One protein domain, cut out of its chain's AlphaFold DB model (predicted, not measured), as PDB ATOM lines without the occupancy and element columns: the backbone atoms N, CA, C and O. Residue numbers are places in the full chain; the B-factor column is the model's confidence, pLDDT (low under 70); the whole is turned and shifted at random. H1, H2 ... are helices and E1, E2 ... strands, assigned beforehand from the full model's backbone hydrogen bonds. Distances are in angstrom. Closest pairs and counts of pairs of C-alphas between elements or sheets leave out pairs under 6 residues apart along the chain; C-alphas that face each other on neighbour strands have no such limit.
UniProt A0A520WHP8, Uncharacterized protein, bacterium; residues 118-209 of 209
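AT A GLANCE: This is residues 118 to 209 of the 209 residues of an uncharacterized protein of bacterium (UniProt A0A520WHP8). A narrow parallel sheet of two strands, E1 and E2, is extended beside E2 by a short paired stretch, residues 190 to 191, while residues 157 to 162 of the long helix H1 come near both strands. H2 meets H1 at a steep tilt, and H3 lies at the far end of H2, away from both strands and H1. The printed part has 92 residues with two named strands and three named helices, in the order E1, H1, E2, H2, H3; the sheet's order is E1 then E2, and the class is mixed, helices and strands. The whole is compact, with a radius of gyration of the C-alphas of 13.3 A, and rounded, spanning 36 by 28 by 21 A.

HOW THE PARTS SIT: E1, residues 129 to 133, and E2, residues 167 to 171, are parallel neighbours, with 23 degrees between their directions. The C-alphas of residues 131 and 169 face each other at 4.8 A. Across the pair, N 130 and O 167 are within hydrogen-bond range at 2.8 A, and N 171 and O 132 at 2.9 A. Residues 169 to 170 of E2 also pair, parallel, with residues 190 to 191. Between E1 and E2 in the chain comes H1, residues 148 to 163; the three form a strand-helix-strand unit, two parallel strands joined through a helix, with a right-handed crossover. The closest C-alphas of H1 and E2 are those of Ile 161 and Glu 167, 6.6 A apart. With residues 151 to 158 alone, H1 touches H2, residues 177 to 186, at a steep tilt of 52 degrees, the same way; their closest C-alphas, of Arg 155 and Ala 186, are 5.4 A apart. H2 only just touches H3, residues 196 to 205, with 3 pairs of C-alphas within 8 A, the closest those of Gln 177 and Phe 202 at 6.9 A. These two stand at a steep tilt of 59 degrees, the same way. H3 is apart from E1, E2 and H1. In H1, H2 and H3 every O i to N i+4 pair is within hydrogen-bond range.

IN THESE COORDINATES: E1 begins at C-alpha 129, (-14.622, -28.367, -33.163), and is 13.6 A long, as is E2. H1 begins at C-alpha 148, (-38.700, -20.458, -29.836), and is 22.3 A long. H2 is 14.1 A long. H3, 14.3 A long, ends at C-alpha 205, (-23.991, -6.583, -44.331).

THE WHOLE: The two C-alphas farthest apart, of Lys 125 and Gly 144, are 38.5 A apart. The printed part has no cut. The link from E1 to H1, residues 134 to 147, is long. Mean pLDDT of the printed part is 95.5, with residues 208 to 209 under 70.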
ATOM      1  N   ILE A 118     -20.040 -33.654 -25.880       96.56
ATOM      2  CA  ILE A 118     -20.230 -32.570 -24.915       96.56
ATOM      3  C   ILE A 118     -20.352 -33.178 -23.510       96.56
ATOM      4  O   ILE A 118     -21.030 -34.183 -23.295       96.56
ATOM      5  N   GLY A 119     -19.673 -32.582 -22.539       96.50
ATOM      6  CA  GLY A 119     -19.609 -33.013 -21.146       96.50
ATOM      7  C   GLY A 119     -18.600 -34.130 -20.878       96.50
ATOM      8  O   GLY A 119     -18.445 -34.537 -19.728       96.50
ATOM      9  N   ARG A 120     -17.881 -34.627 -21.896       95.62
ATOM     10  CA  ARG A 120     -16.902 -35.721 -21.738       95.62
ATOM     11  C   ARG A 120     -15.500 -35.268 -21.327       95.62
ATOM     12  O   ARG A 120     -14.595 -36.094 -21.290       95.62
ATOM     13  N   MET A 121     -15.310 -33.980 -21.034       93.69
ATOM     14  CA  MET A 121     -14.023 -33.394 -20.617       93.69
ATOM     15  C   MET A 121     -12.878 -33.587 -21.630       93.69
ATOM     16  O   MET A 121     -11.705 -33.565 -21.268       93.69
ATOM     17  N   VAL A 122     -13.203 -33.749 -22.915       94.88
ATOM     18  CA  VAL A 122     -12.197 -33.813 -23.985       94.88
ATOM     19  C   VAL A 122     -11.698 -32.400 -24.264       94.88
ATOM     20  O   VAL A 122     -12.509 -31.539 -24.602       94.88
ATOM     21  N   SER A 123     -10.393 -32.160 -24.142       94.81
ATOM     22  CA  SER A 123      -9.798 -30.838 -24.383       94.81
ATOM     23  C   SER A 123      -9.966 -30.383 -25.837       94.81
ATOM     24  O   SER A 123      -9.877 -31.180 -26.774       94.81
ATOM     25  N   GLU A 124     -10.109 -29.073 -26.026       95.62
ATOM     26  CA  GLU A 124     -10.005 -28.354 -27.298       95.62
ATOM     27  C   GLU A 124      -8.691 -28.643 -28.043       95.62
ATOM     28  O   GLU A 124      -8.648 -28.657 -29.271       95.62
ATOM     29  N   LYS A 125      -7.620 -28.979 -27.312       95.44
ATOM     30  CA  LYS A 125      -6.338 -29.396 -27.897       95.44
ATOM     31  C   LYS A 125      -6.454 -30.709 -28.662       95.44
ATOM     32  O   LYS A 125      -5.613 -30.986 -29.511       95.44
ATOM     33  N   ILE A 126      -7.443 -31.544 -28.360       96.00
ATOM     34  CA  ILE A 126      -7.746 -32.775 -29.100       96.00
ATOM     35  C   ILE A 126      -8.898 -32.506 -30.065       96.00
ATOM     36  O   ILE A 126      -8.797 -32.817 -31.251       96.00
ATOM     37  N   MET A 127      -9.966 -31.898 -29.555       97.06
ATOM     38  CA  MET A 127     -11.243 -31.716 -30.230       97.06
ATOM     39  C   MET A 127     -11.653 -30.238 -30.206       97.06
ATOM     40  O   MET A 127     -12.454 -29.857 -29.355       97.06
ATOM     41  N   PRO A 128     -11.102 -29.395 -31.095       97.88
ATOM     42  CA  PRO A 128     -11.381 -27.959 -31.113       97.88
ATOM     43  C   PRO A 128     -12.756 -27.627 -31.705       97.88
ATOM     44  O   PRO A 128     -13.256 -26.531 -31.495       97.88
ATOM     45  N   LEU A 129     -13.369 -28.560 -32.437       98.62
ATOM     46  CA  LEU A 129     -14.622 -28.367 -33.163       98.62
ATOM     47  C   LEU A 129     -15.627 -29.452 -32.777       98.62
ATOM     48  O   LEU A 129     -15.250 -30.617 -32.671       98.62
ATOM     49  N   ILE A 130     -16.900 -29.090 -32.629       98.50
ATOM     50  CA  ILE A 130     -18.042 -30.009 -32.608       98.50
ATOM     51  C   ILE A 130     -18.876 -29.787 -33.874       98.50
ATOM     52  O   ILE A 130     -19.372 -28.683 -34.105       98.50
ATOM     53  N   SER A 131     -19.083 -30.843 -34.666       98.31
ATOM     54  CA  SER A 131     -19.999 -30.817 -35.812       98.31
ATOM     55  C   SER A 131     -21.228 -31.698 -35.591       98.31
ATOM     56  O   SER A 131     -21.136 -32.779 -35.001       98.31
ATOM     57  N   SER A 132     -22.367 -31.278 -36.143       97.50
ATOM     58  CA  SER A 132     -23.611 -32.062 -36.183       97.50
ATOM     59  C   SER A 132     -24.323 -31.923 -37.523       97.50
ATOM     60  O   SER A 132     -24.210 -30.872 -38.158       97.50
ATOM     61  N   ASP A 133     -25.076 -32.953 -37.924       97.44
ATOM     62  CA  ASP A 133     -26.151 -32.754 -38.898       97.44
ATOM     63  C   ASP A 133     -27.173 -31.803 -38.265       97.44
ATOM     64  O   ASP A 133     -27.468 -31.901 -37.068       97.44
ATOM     65  N   TRP A 134     -27.691 -30.868 -39.046       97.88
ATOM     66  CA  TRP A 134     -28.811 -30.028 -38.655       97.88
ATOM     67  C   TRP A 134     -30.055 -30.868 -38.355       97.88
ATOM     68  O   TRP A 134     -30.701 -30.657 -37.328       97.88
ATOM     69  N   GLY A 135     -30.339 -31.868 -39.195       97.31
ATOM     70  CA  GLY A 135     -31.513 -32.735 -39.067       97.31
ATOM     71  C   GLY A 135     -31.503 -33.626 -37.823       97.31
ATOM     72  O   GLY A 135     -32.555 -34.099 -37.408       97.31
ATOM     73  N   ASP A 136     -30.344 -33.811 -37.182       96.06
ATOM     74  CA  ASP A 136     -30.244 -34.553 -35.919       96.06
ATOM     75  C   ASP A 136     -30.849 -33.779 -34.733       96.06
ATOM     76  O   ASP A 136     -31.128 -34.368 -33.688       96.06
ATOM     77  N   SER A 137     -30.991 -32.452 -34.843       95.69
ATOM     78  CA  SER A 137     -31.420 -31.579 -33.738       95.69
ATOM     79  C   SER A 137     -32.601 -30.669 -34.069       95.69
ATOM     80  O   SER A 137     -33.236 -30.163 -33.143       95.69
ATOM     81  N   PHE A 138     -32.888 -30.436 -35.351       97.62
ATOM     82  CA  PHE A 138     -33.842 -29.423 -35.792       97.62
ATOM     83  C   PHE A 138     -34.713 -29.936 -36.940       97.62
ATOM     84  O   PHE A 138     -34.231 -30.601 -37.856       97.62
ATOM     85  N   GLU A 139     -35.990 -29.561 -36.916       97.19
ATOM     86  CA  GLU A 139     -36.945 -29.816 -38.003       97.19
ATOM     87  C   GLU A 139     -37.107 -28.588 -38.910       97.19
ATOM     88  O   GLU A 139     -37.592 -28.698 -40.038       97.19
ATOM     89  N   TRP A 140     -36.696 -27.406 -38.438       97.94
ATOM     90  CA  TRP A 140     -36.810 -26.164 -39.189       97.94
ATOM     91  C   TRP A 140     -36.052 -26.204 -40.524       97.94
ATOM     92  O   TRP A 140     -34.829 -26.355 -40.569       97.94
ATOM     93  N   ASP A 141     -36.786 -25.976 -41.616       96.06
ATOM     94  CA  ASP A 141     -36.291 -26.029 -42.998       96.06
ATOM     95  C   ASP A 141     -35.726 -24.688 -43.507       96.06
ATOM     96  O   ASP A 141     -35.458 -24.519 -44.700       96.06
ATOM     97  N   GLY A 142     -35.549 -23.713 -42.612       96.06
ATOM     98  CA  GLY A 142     -35.038 -22.385 -42.946       96.06
ATOM     99  C   GLY A 142     -36.105 -21.428 -43.485       96.06
ATOM    100  O   GLY A 142     -35.788 -20.275 -43.790       96.06
ATOM    101  N   LYS A 143     -37.373 -21.846 -43.603       95.25
ATOM    102  CA  LYS A 143     -38.478 -20.966 -44.020       95.25
ATOM    103  C   LYS A 143     -39.247 -20.420 -42.828       95.25
ATOM    104  O   LYS A 143     -39.424 -21.072 -41.802       95.25
ATOM    105  N   GLY A 144     -39.749 -19.197 -42.981       94.44
ATOM    106  CA  GLY A 144     -40.511 -18.535 -41.928       94.44
ATOM    107  C   GLY A 144     -39.680 -18.314 -40.662       94.44
ATOM    108  O   GLY A 144     -38.468 -18.113 -40.717       94.44
ATOM    109  N   ILE A 145     -40.346 -18.310 -39.515       94.00
ATOM    110  CA  ILE A 145     -39.712 -18.043 -38.226       94.00
ATOM    111  C   ILE A 145     -39.395 -19.382 -37.558       94.00
ATOM    112  O   ILE A 145     -40.308 -20.162 -37.306       94.00
ATOM    113  N   MET A 146     -38.119 -19.617 -37.239       96.44
ATOM    114  CA  MET A 146     -37.706 -20.734 -36.381       96.44
ATOM    115  C   MET A 146     -38.444 -20.656 -35.039       96.44
ATOM    116  O   MET A 146     -38.550 -19.566 -34.459       96.44
ATOM    117  N   SER A 147     -38.949 -21.787 -34.548       97.44
ATOM    118  CA  SER A 147     -39.696 -21.844 -33.288       97.44
ATOM    119  C   SER A 147     -38.836 -21.387 -32.097       97.44
ATOM    120  O   SER A 147     -37.606 -21.475 -32.126       97.44
ATOM    121  N   GLU A 148     -39.458 -20.867 -31.032       97.25
ATOM    122  CA  GLU A 148     -38.700 -20.458 -29.836       97.25
ATOM    123  C   GLU A 148     -38.041 -21.649 -29.125       97.25
ATOM    124  O   GLU A 148     -36.943 -21.495 -28.583       97.25
ATOM    125  N   ASP A 149     -38.648 -22.836 -29.192       97.56
ATOM    126  CA  ASP A 149     -38.084 -24.064 -28.628       97.56
ATOM    127  C   ASP A 149     -36.805 -24.481 -29.363       97.56
ATOM    128  O   ASP A 149     -35.767 -24.686 -28.732       97.56
ATOM    129  N   GLU A 150     -36.817 -24.507 -30.698       98.00
ATOM    130  CA  GLU A 150     -35.609 -24.810 -31.472       98.00
ATOM    131  C   GLU A 150     -34.537 -23.723 -31.305       98.00
ATOM    132  O   GLU A 150     -33.355 -24.036 -31.150       98.00
ATOM    133  N   LYS A 151     -34.909 -22.433 -31.257       97.88
ATOM    134  CA  LYS A 151     -33.942 -21.356 -30.956       97.88
ATOM    135  C   LYS A 151     -33.288 -21.550 -29.593       97.88
ATOM    136  O   LYS A 151     -32.103 -21.254 -29.436       97.88
ATOM    137  N   LYS A 152     -34.052 -21.995 -28.593       98.12
ATOM    138  CA  LYS A 152     -33.528 -22.296 -27.259       98.12
ATOM    139  C   LYS A 152     -32.541 -23.461 -27.316       98.12
ATOM    140  O   LYS A 152     -31.438 -23.304 -26.799       98.12
ATOM    141  N   ILE A 153     -32.880 -24.555 -28.003       98.00
ATOM    142  CA  ILE A 153     -31.976 -25.701 -28.210       98.00
ATOM    143  C   ILE A 153     -30.665 -25.248 -28.864       98.00
ATOM    144  O   ILE A 153     -29.586 -25.555 -28.357       98.00
ATOM    145  N   LEU A 154     -30.744 -24.459 -29.942       98.44
ATOM    146  CA  LEU A 154     -29.570 -23.948 -30.650       98.44
ATOM    147  C   LEU A 154     -28.662 -23.120 -29.731       98.44
ATOM    148  O   LEU A 154     -27.461 -23.371 -29.665       98.44
ATOM    149  N   ARG A 155     -29.230 -22.169 -28.976       98.44
ATOM    150  CA  ARG A 155     -28.464 -21.346 -28.024       98.44
ATOM    151  C   ARG A 155     -27.831 -22.186 -26.916       98.44
ATOM    152  O   ARG A 155     -26.680 -21.954 -26.562       98.44
ATOM    153  N   GLU A 156     -28.558 -23.157 -26.367       98.12
ATOM    154  CA  GLU A 156     -28.034 -24.031 -25.316       98.12
ATOM    155  C   GLU A 156     -26.872 -24.900 -25.808       98.12
ATOM    156  O   GLU A 156     -25.904 -25.082 -25.068       98.12
ATOM    157  N   LEU A 157     -26.939 -25.415 -27.041       98.31
ATOM    158  CA  LEU A 157     -25.836 -26.160 -27.654       98.31
ATOM    159  C   LEU A 157     -24.592 -25.284 -27.808       98.31
ATOM    160  O   LEU A 157     -23.519 -25.683 -27.356       98.31
ATOM    161  N   VAL A 158     -24.747 -24.083 -28.377       98.56
ATOM    162  CA  VAL A 158     -23.641 -23.126 -28.551       98.56
ATOM    163  C   VAL A 158     -22.989 -22.812 -27.201       98.56
ATOM    164  O   VAL A 158     -21.784 -22.986 -27.048       98.56
ATOM    165  N   ILE A 159     -23.781 -22.453 -26.183       98.56
ATOM    166  CA  ILE A 159     -23.268 -22.129 -24.841       98.56
ATOM    167  C   ILE A 159     -22.501 -23.309 -24.233       98.56
ATOM    168  O   ILE A 159     -21.415 -23.122 -23.685       98.56
ATOM    169  N   LYS A 160     -23.045 -24.529 -24.312       98.38
ATOM    170  CA  LYS A 160     -22.381 -25.726 -23.766       98.38
ATOM    171  C   LYS A 160     -21.035 -25.983 -24.444       98.38
ATOM    172  O   LYS A 160     -20.073 -26.297 -23.752       98.38
ATOM    173  N   ILE A 161     -20.961 -25.821 -25.762       98.50
ATOM    174  CA  ILE A 161     -19.745 -26.065 -26.549       98.50
ATOM    175  C   ILE A 161     -18.698 -24.968 -26.301       98.50
ATOM    176  O   ILE A 161     -17.531 -25.274 -26.050       98.50
ATOM    177  N   HIS A 162     -19.114 -23.701 -26.255       98.69
ATOM    178  CA  HIS A 162     -18.230 -22.575 -25.933       98.69
ATOM    179  C   HIS A 162     -17.675 -22.651 -24.506       98.69
ATOM    180  O   HIS A 162     -16.507 -22.326 -24.291       98.69
ATOM    181  N   ASN A 163     -18.449 -23.156 -23.538       98.19
ATOM    182  CA  ASN A 163     -17.957 -23.416 -22.177       98.19
ATOM    183  C   ASN A 163     -16.825 -24.460 -22.137       98.19
ATOM    184  O   ASN A 163     -16.026 -24.461 -21.201       98.19
ATOM    185  N   GLU A 164     -16.718 -25.318 -23.155       97.88
ATOM    186  CA  GLU A 164     -15.609 -26.263 -23.335       97.88
ATOM    187  C   GLU A 164     -14.460 -25.702 -24.185       97.88
ATOM    188  O   GLU A 164     -13.515 -26.432 -24.482       97.88
ATOM    189  N   LYS A 165     -14.512 -24.413 -24.554       97.81
ATOM    190  CA  LYS A 165     -13.549 -23.725 -25.436       97.81
ATOM    191  C   LYS A 165     -13.444 -24.347 -26.830       97.81
ATOM    192  O   LYS A 165     -12.375 -24.343 -27.437       97.81
ATOM    193  N   LYS A 166     -14.550 -24.898 -27.320       98.44
ATOM    194  CA  LYS A 166     -14.661 -25.496 -28.650       98.44
ATOM    195  C   LYS A 166     -15.538 -24.625 -29.533       98.44
ATOM    196  O   LYS A 166     -16.373 -23.882 -29.030       98.44
ATOM    197  N   GLU A 167     -15.367 -24.763 -30.834       98.56
ATOM    198  CA  GLU A 167     -16.226 -24.161 -31.848       98.56
ATOM    199  C   GLU A 167     -17.352 -25.121 -32.252       98.56
ATOM    200  O   GLU A 167     -17.245 -26.341 -32.072       98.56
ATOM    201  N   ILE A 168     -18.428 -24.590 -32.833       98.56
ATOM    202  CA  ILE A 168     -19.561 -25.366 -33.350       98.56
ATOM    203  C   ILE A 168     -19.812 -25.122 -34.843       98.56
ATOM    204  O   ILE A 168     -19.777 -23.992 -35.338       98.56
ATOM    205  N   ARG A 169     -20.136 -26.208 -35.554       98.12
ATOM    206  CA  ARG A 169     -20.580 -26.217 -36.954       98.12
ATOM    207  C   ARG A 169     -21.810 -27.107 -37.133       98.12
ATOM    208  O   ARG A 169     -21.845 -28.228 -36.634       98.12
ATOM    209  N   PHE A 170     -22.757 -26.675 -37.961       98.12
ATOM    210  CA  PHE A 170     -23.821 -27.544 -38.473       98.12
ATOM    211  C   PHE A 170     -23.637 -27.786 -39.971       98.12
ATOM    212  O   PHE A 170     -23.473 -26.840 -40.740       98.12
ATOM    213  N   TRP A 171     -23.652 -29.050 -40.390       96.56
ATOM    214  CA  TRP A 171     -23.781 -29.434 -41.798       96.56
ATOM    215  C   TRP A 171     -25.215 -29.883 -42.078       96.56
ATOM    216  O   TRP A 171     -25.960 -30.164 -41.150       96.56
ATOM    217  N   GLY A 172     -25.643 -29.869 -43.341       96.00
ATOM    218  CA  GLY A 172     -27.036 -30.191 -43.691       96.00
ATOM    219  C   GLY A 172     -28.063 -29.111 -43.318       96.00
ATOM    220  O   GLY A 172     -29.244 -29.275 -43.606       96.00
ATOM    221  N   ALA A 173     -27.633 -27.993 -42.723       97.00
ATOM    222  CA  ALA A 173     -28.510 -26.858 -42.456       97.00
ATOM    223  C   ALA A 173     -29.012 -26.230 -43.774       97.00
ATOM    224  O   ALA A 173     -28.255 -26.193 -44.750       97.00
ATOM    225  N   PRO A 174     -30.248 -25.698 -43.822       97.31
ATOM    226  CA  PRO A 174     -30.761 -25.037 -45.018       97.31
ATOM    227  C   PRO A 174     -29.874 -23.850 -45.416       97.31
ATOM    228  O   PRO A 174     -29.659 -22.943 -44.615       97.31
ATOM    229  N   ASP A 175     -29.376 -23.822 -46.650       96.75
ATOM    230  CA  ASP A 175     -28.374 -22.840 -47.082       96.75
ATOM    231  C   ASP A 175     -29.026 -21.571 -47.657       96.75
ATOM    232  O   ASP A 175     -29.211 -21.432 -48.863       96.75
ATOM    233  N   ASN A 176     -29.468 -20.673 -46.773       96.50
ATOM    234  CA  ASN A 176     -30.084 -19.401 -47.144       96.50
ATOM    235  C   ASN A 176     -29.899 -18.332 -46.053       96.50
ATOM    236  O   ASN A 176     -29.590 -18.637 -44.898       96.50
ATOM    237  N   GLN A 177     -30.166 -17.070 -46.402       96.25
ATOM    238  CA  GLN A 177     -29.985 -15.914 -45.512       96.25
ATOM    239  C   GLN A 177     -30.731 -16.021 -44.176       96.25
ATOM    240  O   GLN A 177     -30.238 -15.527 -43.162       96.25
ATOM    241  N   ASN A 178     -31.901 -16.662 -44.142       96.25
ATOM    242  CA  ASN A 178     -32.672 -16.813 -42.910       96.25
ATOM    243  C   ASN A 178     -31.959 -17.756 -41.933       96.25
ATOM    244  O   ASN A 178     -31.777 -17.420 -40.759       96.25
ATOM    245  N   THR A 179     -31.473 -18.893 -42.431       97.44
ATOM    246  CA  THR A 179     -30.668 -19.826 -41.637       97.44
ATOM    247  C   THR A 179     -29.346 -19.202 -41.222       97.44
ATOM    248  O   THR A 179     -29.003 -19.251 -40.042       97.44
ATOM    249  N   TRP A 180     -28.619 -18.549 -42.137       97.50
ATOM    250  CA  TRP A 180     -27.363 -17.872 -41.795       97.50
ATOM    251  C   TRP A 180     -27.585 -16.838 -40.690       97.50
ATOM    252  O   TRP A 180     -26.827 -16.794 -39.724       97.50
ATOM    253  N   LYS A 181     -28.675 -16.063 -40.759       96.25
ATOM    254  CA  LYS A 181     -29.058 -15.127 -39.697       96.25
ATOM    255  C   LYS A 181     -29.286 -15.832 -38.365       96.25
ATOM    256  O   LYS A 181     -28.810 -15.336 -37.343       96.25
ATOM    257  N   ALA A 182     -30.018 -16.945 -38.357       96.44
ATOM    258  CA  ALA A 182     -30.305 -17.705 -37.145       96.44
ATOM    259  C   ALA A 182     -29.018 -18.251 -36.504       96.44
ATOM    260  O   ALA A 182     -28.793 -18.029 -35.313       96.44
ATOM    261  N   LEU A 183     -28.137 -18.863 -37.304       97.50
ATOM    262  CA  LEU A 183     -26.843 -19.395 -36.863       97.50
ATOM    263  C   LEU A 183     -25.935 -18.286 -36.309       97.50
ATOM    264  O   LEU A 183     -25.455 -18.385 -35.179       97.50
ATOM    265  N   LEU A 184     -25.779 -17.177 -37.044       96.06
ATOM    266  CA  LEU A 184     -25.001 -16.019 -36.588       96.06
ATOM    267  C   LEU A 184     -25.568 -15.424 -35.301       96.06
ATOM    268  O   LEU A 184     -24.806 -15.018 -34.424       96.06
ATOM    269  N   SER A 185     -26.892 -15.319 -35.186       95.19
ATOM    270  CA  SER A 185     -27.547 -14.738 -34.007       95.19
ATOM    271  C   SER A 185     -27.388 -15.621 -32.773       95.19
ATOM    272  O   SER A 185     -27.327 -15.099 -31.664       95.19
ATOM    273  N   ALA A 186     -27.312 -16.939 -32.960       97.06
ATOM    274  CA  ALA A 186     -27.070 -17.886 -31.881       97.06
ATOM    275  C   ALA A 186     -25.593 -17.982 -31.468       97.06
ATOM    276  O   ALA A 186     -25.322 -18.507 -30.394       97.06
ATOM    277  N   GLY A 187     -24.666 -17.460 -32.279       97.06
ATOM    278  CA  GLY A 187     -23.227 -17.514 -32.005       97.06
ATOM    279  C   GLY A 187     -22.539 -18.769 -32.543       97.06
ATOM    280  O   GLY A 187     -21.516 -19.162 -32.002       97.06
ATOM    281  N   VAL A 188     -23.090 -19.405 -33.579       98.12
ATOM    282  CA  VAL A 188     -22.418 -20.513 -34.279       98.12
ATOM    283  C   VAL A 188     -21.152 -19.997 -34.965       98.12
ATOM    284  O   VAL A 188     -21.206 -18.986 -35.666       98.12
ATOM    285  N   ASP A 189     -20.033 -20.699 -34.773       97.62
ATOM    286  CA  ASP A 189     -18.707 -20.247 -35.209       97.62
ATOM    287  C   ASP A 189     -18.470 -20.477 -36.706       97.62
ATOM    288  O   ASP A 189     -17.930 -19.611 -37.395       97.62
ATOM    289  N   LEU A 190     -18.902 -21.632 -37.227       97.06
ATOM    290  CA  LEU A 190     -18.679 -22.029 -38.619       97.06
ATOM    291  C   LEU A 190     -20.004 -22.304 -39.339       97.06
ATOM    292  O   LEU A 190     -20.747 -23.228 -38.998       97.06
ATOM    293  N   ILE A 191     -20.264 -21.536 -40.398       96.88
ATOM    294  CA  ILE A 191     -21.430 -21.714 -41.271       96.88
ATOM    295  C   ILE A 191     -21.037 -22.583 -42.459       96.88
ATOM    296  O   ILE A 191     -20.142 -22.239 -43.229       96.88
ATOM    297  N   ASN A 192     -21.726 -23.710 -42.623       96.38
ATOM    298  CA  ASN A 192     -21.629 -24.502 -43.840       96.38
ATOM    299  C   ASN A 192     -22.464 -23.850 -44.949       96.38
ATOM    300  O   ASN A 192     -23.642 -23.583 -44.732       96.38
ATOM    301  N   THR A 193     -21.877 -23.628 -46.123       96.88
ATOM    302  CA  THR A 193     -22.571 -23.031 -47.270       96.88
ATOM    303  C   THR A 193     -21.960 -23.514 -48.580       96.88
ATOM    304  O   THR A 193     -20.737 -23.636 -48.679       96.88
ATOM    305  N   ASP A 194     -22.806 -23.751 -49.578       95.44
ATOM    306  CA  ASP A 194     -22.387 -23.960 -50.968       95.44
ATOM    307  C   ASP A 194     -22.397 -22.627 -51.750       95.44
ATOM    308  O   ASP A 194     -21.806 -22.517 -52.824       95.44
ATOM    309  N   ASN A 195     -23.002 -21.578 -51.178       95.38
ATOM    310  CA  ASN A 195     -23.148 -20.241 -51.756       95.38
ATOM    311  C   ASN A 195     -22.181 -19.231 -51.108       95.38
ATOM    312  O   ASN A 195     -22.592 -18.209 -50.554       95.38
ATOM    313  N   ILE A 196     -20.872 -19.510 -51.182       94.88
ATOM    314  CA  ILE A 196     -19.807 -18.772 -50.466       94.88
ATOM    315  C   ILE A 196     -19.887 -17.249 -50.669       94.88
ATOM    316  O   ILE A 196     -19.785 -16.497 -49.700       94.88
ATOM    317  N   GLU A 197     -20.058 -16.776 -51.907       95.31
ATOM    318  CA  GLU A 197     -20.096 -15.335 -52.196       95.31
ATOM    319  C   GLU A 197     -21.332 -14.655 -51.598       95.31
ATOM    320  O   GLU A 197     -21.221 -13.577 -51.010       95.31
ATOM    321  N   GLU A 198     -22.500 -15.292 -51.704       96.25
ATOM    322  CA  GLU A 198     -23.741 -14.756 -51.147       96.25
ATOM    323  C   GLU A 198     -23.692 -14.739 -49.618       96.25
ATOM    324  O   GLU A 198     -23.968 -13.706 -49.004       96.25
ATOM    325  N   CYS A 199     -23.260 -15.843 -49.003       96.19
ATOM    326  CA  CYS A 199     -23.106 -15.954 -47.556       96.19
ATOM    327  C   CYS A 199     -22.121 -14.908 -47.019       96.19
ATOM    328  O   CYS A 199     -22.427 -14.197 -46.059       96.19
ATOM    329  N   ARG A 200     -20.977 -14.718 -47.688       94.38
ATOM    330  CA  ARG A 200     -20.013 -13.663 -47.346       94.38
ATOM    331  C   ARG A 200     -20.647 -12.274 -47.407       94.38
ATOM    332  O   ARG A 200     -20.504 -11.504 -46.457       94.38
ATOM    333  N   ASN A 201     -21.324 -11.941 -48.505       95.25
ATOM    334  CA  ASN A 201     -21.957 -10.631 -48.671       95.25
ATOM    335  C   ASN A 201     -23.019 -10.389 -47.593       95.25
ATOM    336  O   ASN A 201     -23.079  -9.299 -47.025       95.25
ATOM    337  N   PHE A 202     -23.805 -11.415 -47.271       95.12
ATOM    338  CA  PHE A 202     -24.781 -11.370 -46.193       95.12
ATOM    339  C   PHE A 202     -24.120 -11.101 -44.832       95.12
ATOM    340  O   PHE A 202     -24.527 -10.177 -44.131       95.12
ATOM    341  N   ILE A 203     -23.073 -11.853 -44.473       92.94
ATOM    342  CA  ILE A 203     -22.349 -11.696 -43.198       92.94
ATOM    343  C   ILE A 203     -21.772 -10.281 -43.049       92.94
ATOM    344  O   ILE A 203     -21.942  -9.666 -41.994       92.94
ATOM    345  N   ILE A 204     -21.145  -9.744 -44.103       92.12
ATOM    346  CA  ILE A 204     -20.586  -8.379 -44.108       92.12
ATOM    347  C   ILE A 204     -21.694  -7.342 -43.871       92.12
ATOM    348  O   ILE A 204     -21.533  -6.428 -43.065       92.12
ATOM    349  N   GLN A 205     -22.855  -7.496 -44.513       91.62
ATOM    350  CA  GLN A 205     -23.991  -6.583 -44.331       91.62
ATOM    351  C   GLN A 205     -24.588  -6.622 -42.918       91.62
ATOM    352  O   GLN A 205     -25.139  -5.620 -42.468       91.62
ATOM    353  N   GLN A 206     -24.476  -7.744 -42.198       85.19
ATOM    354  CA  GLN A 206     -24.913  -7.843 -40.799       85.19
ATOM    355  C   GLN A 206     -23.955  -7.143 -39.812       85.19
ATOM    356  O   GLN A 206     -24.241  -7.116 -38.616       85.19
ATOM    357  N   GLY A 207     -22.830  -6.584 -40.280       70.31
ATOM    358  CA  GLY A 207     -21.882  -5.832 -39.451       70.31
ATOM    359  C   GLY A 207     -21.108  -6.691 -38.448       70.31
ATOM    360  O   GLY A 207     -20.662  -6.173 -37.425       70.31
ATOM    361  N   LYS A 208     -20.985  -8.003 -38.700       60.72
ATOM    362  CA  LYS A 208     -20.275  -8.927 -37.802       60.72
ATOM    363  C   LYS A 208     -18.781  -9.105 -38.102       60.72
ATOM    364  O   LYS A 208     -18.115  -9.687 -37.253       60.72
ATOM    365  N   TYR A 209     -18.260  -8.587 -39.220       52.22
ATOM    366  CA  TYR A 209     -16.833  -8.593 -39.583       52.22
ATOM    367  C   TYR A 209     -16.495  -7.436 -40.522       52.22
ATOM    368  O   TYR A 209     -17.337  -7.151 -41.406       52.22
TER     369      TYR A 209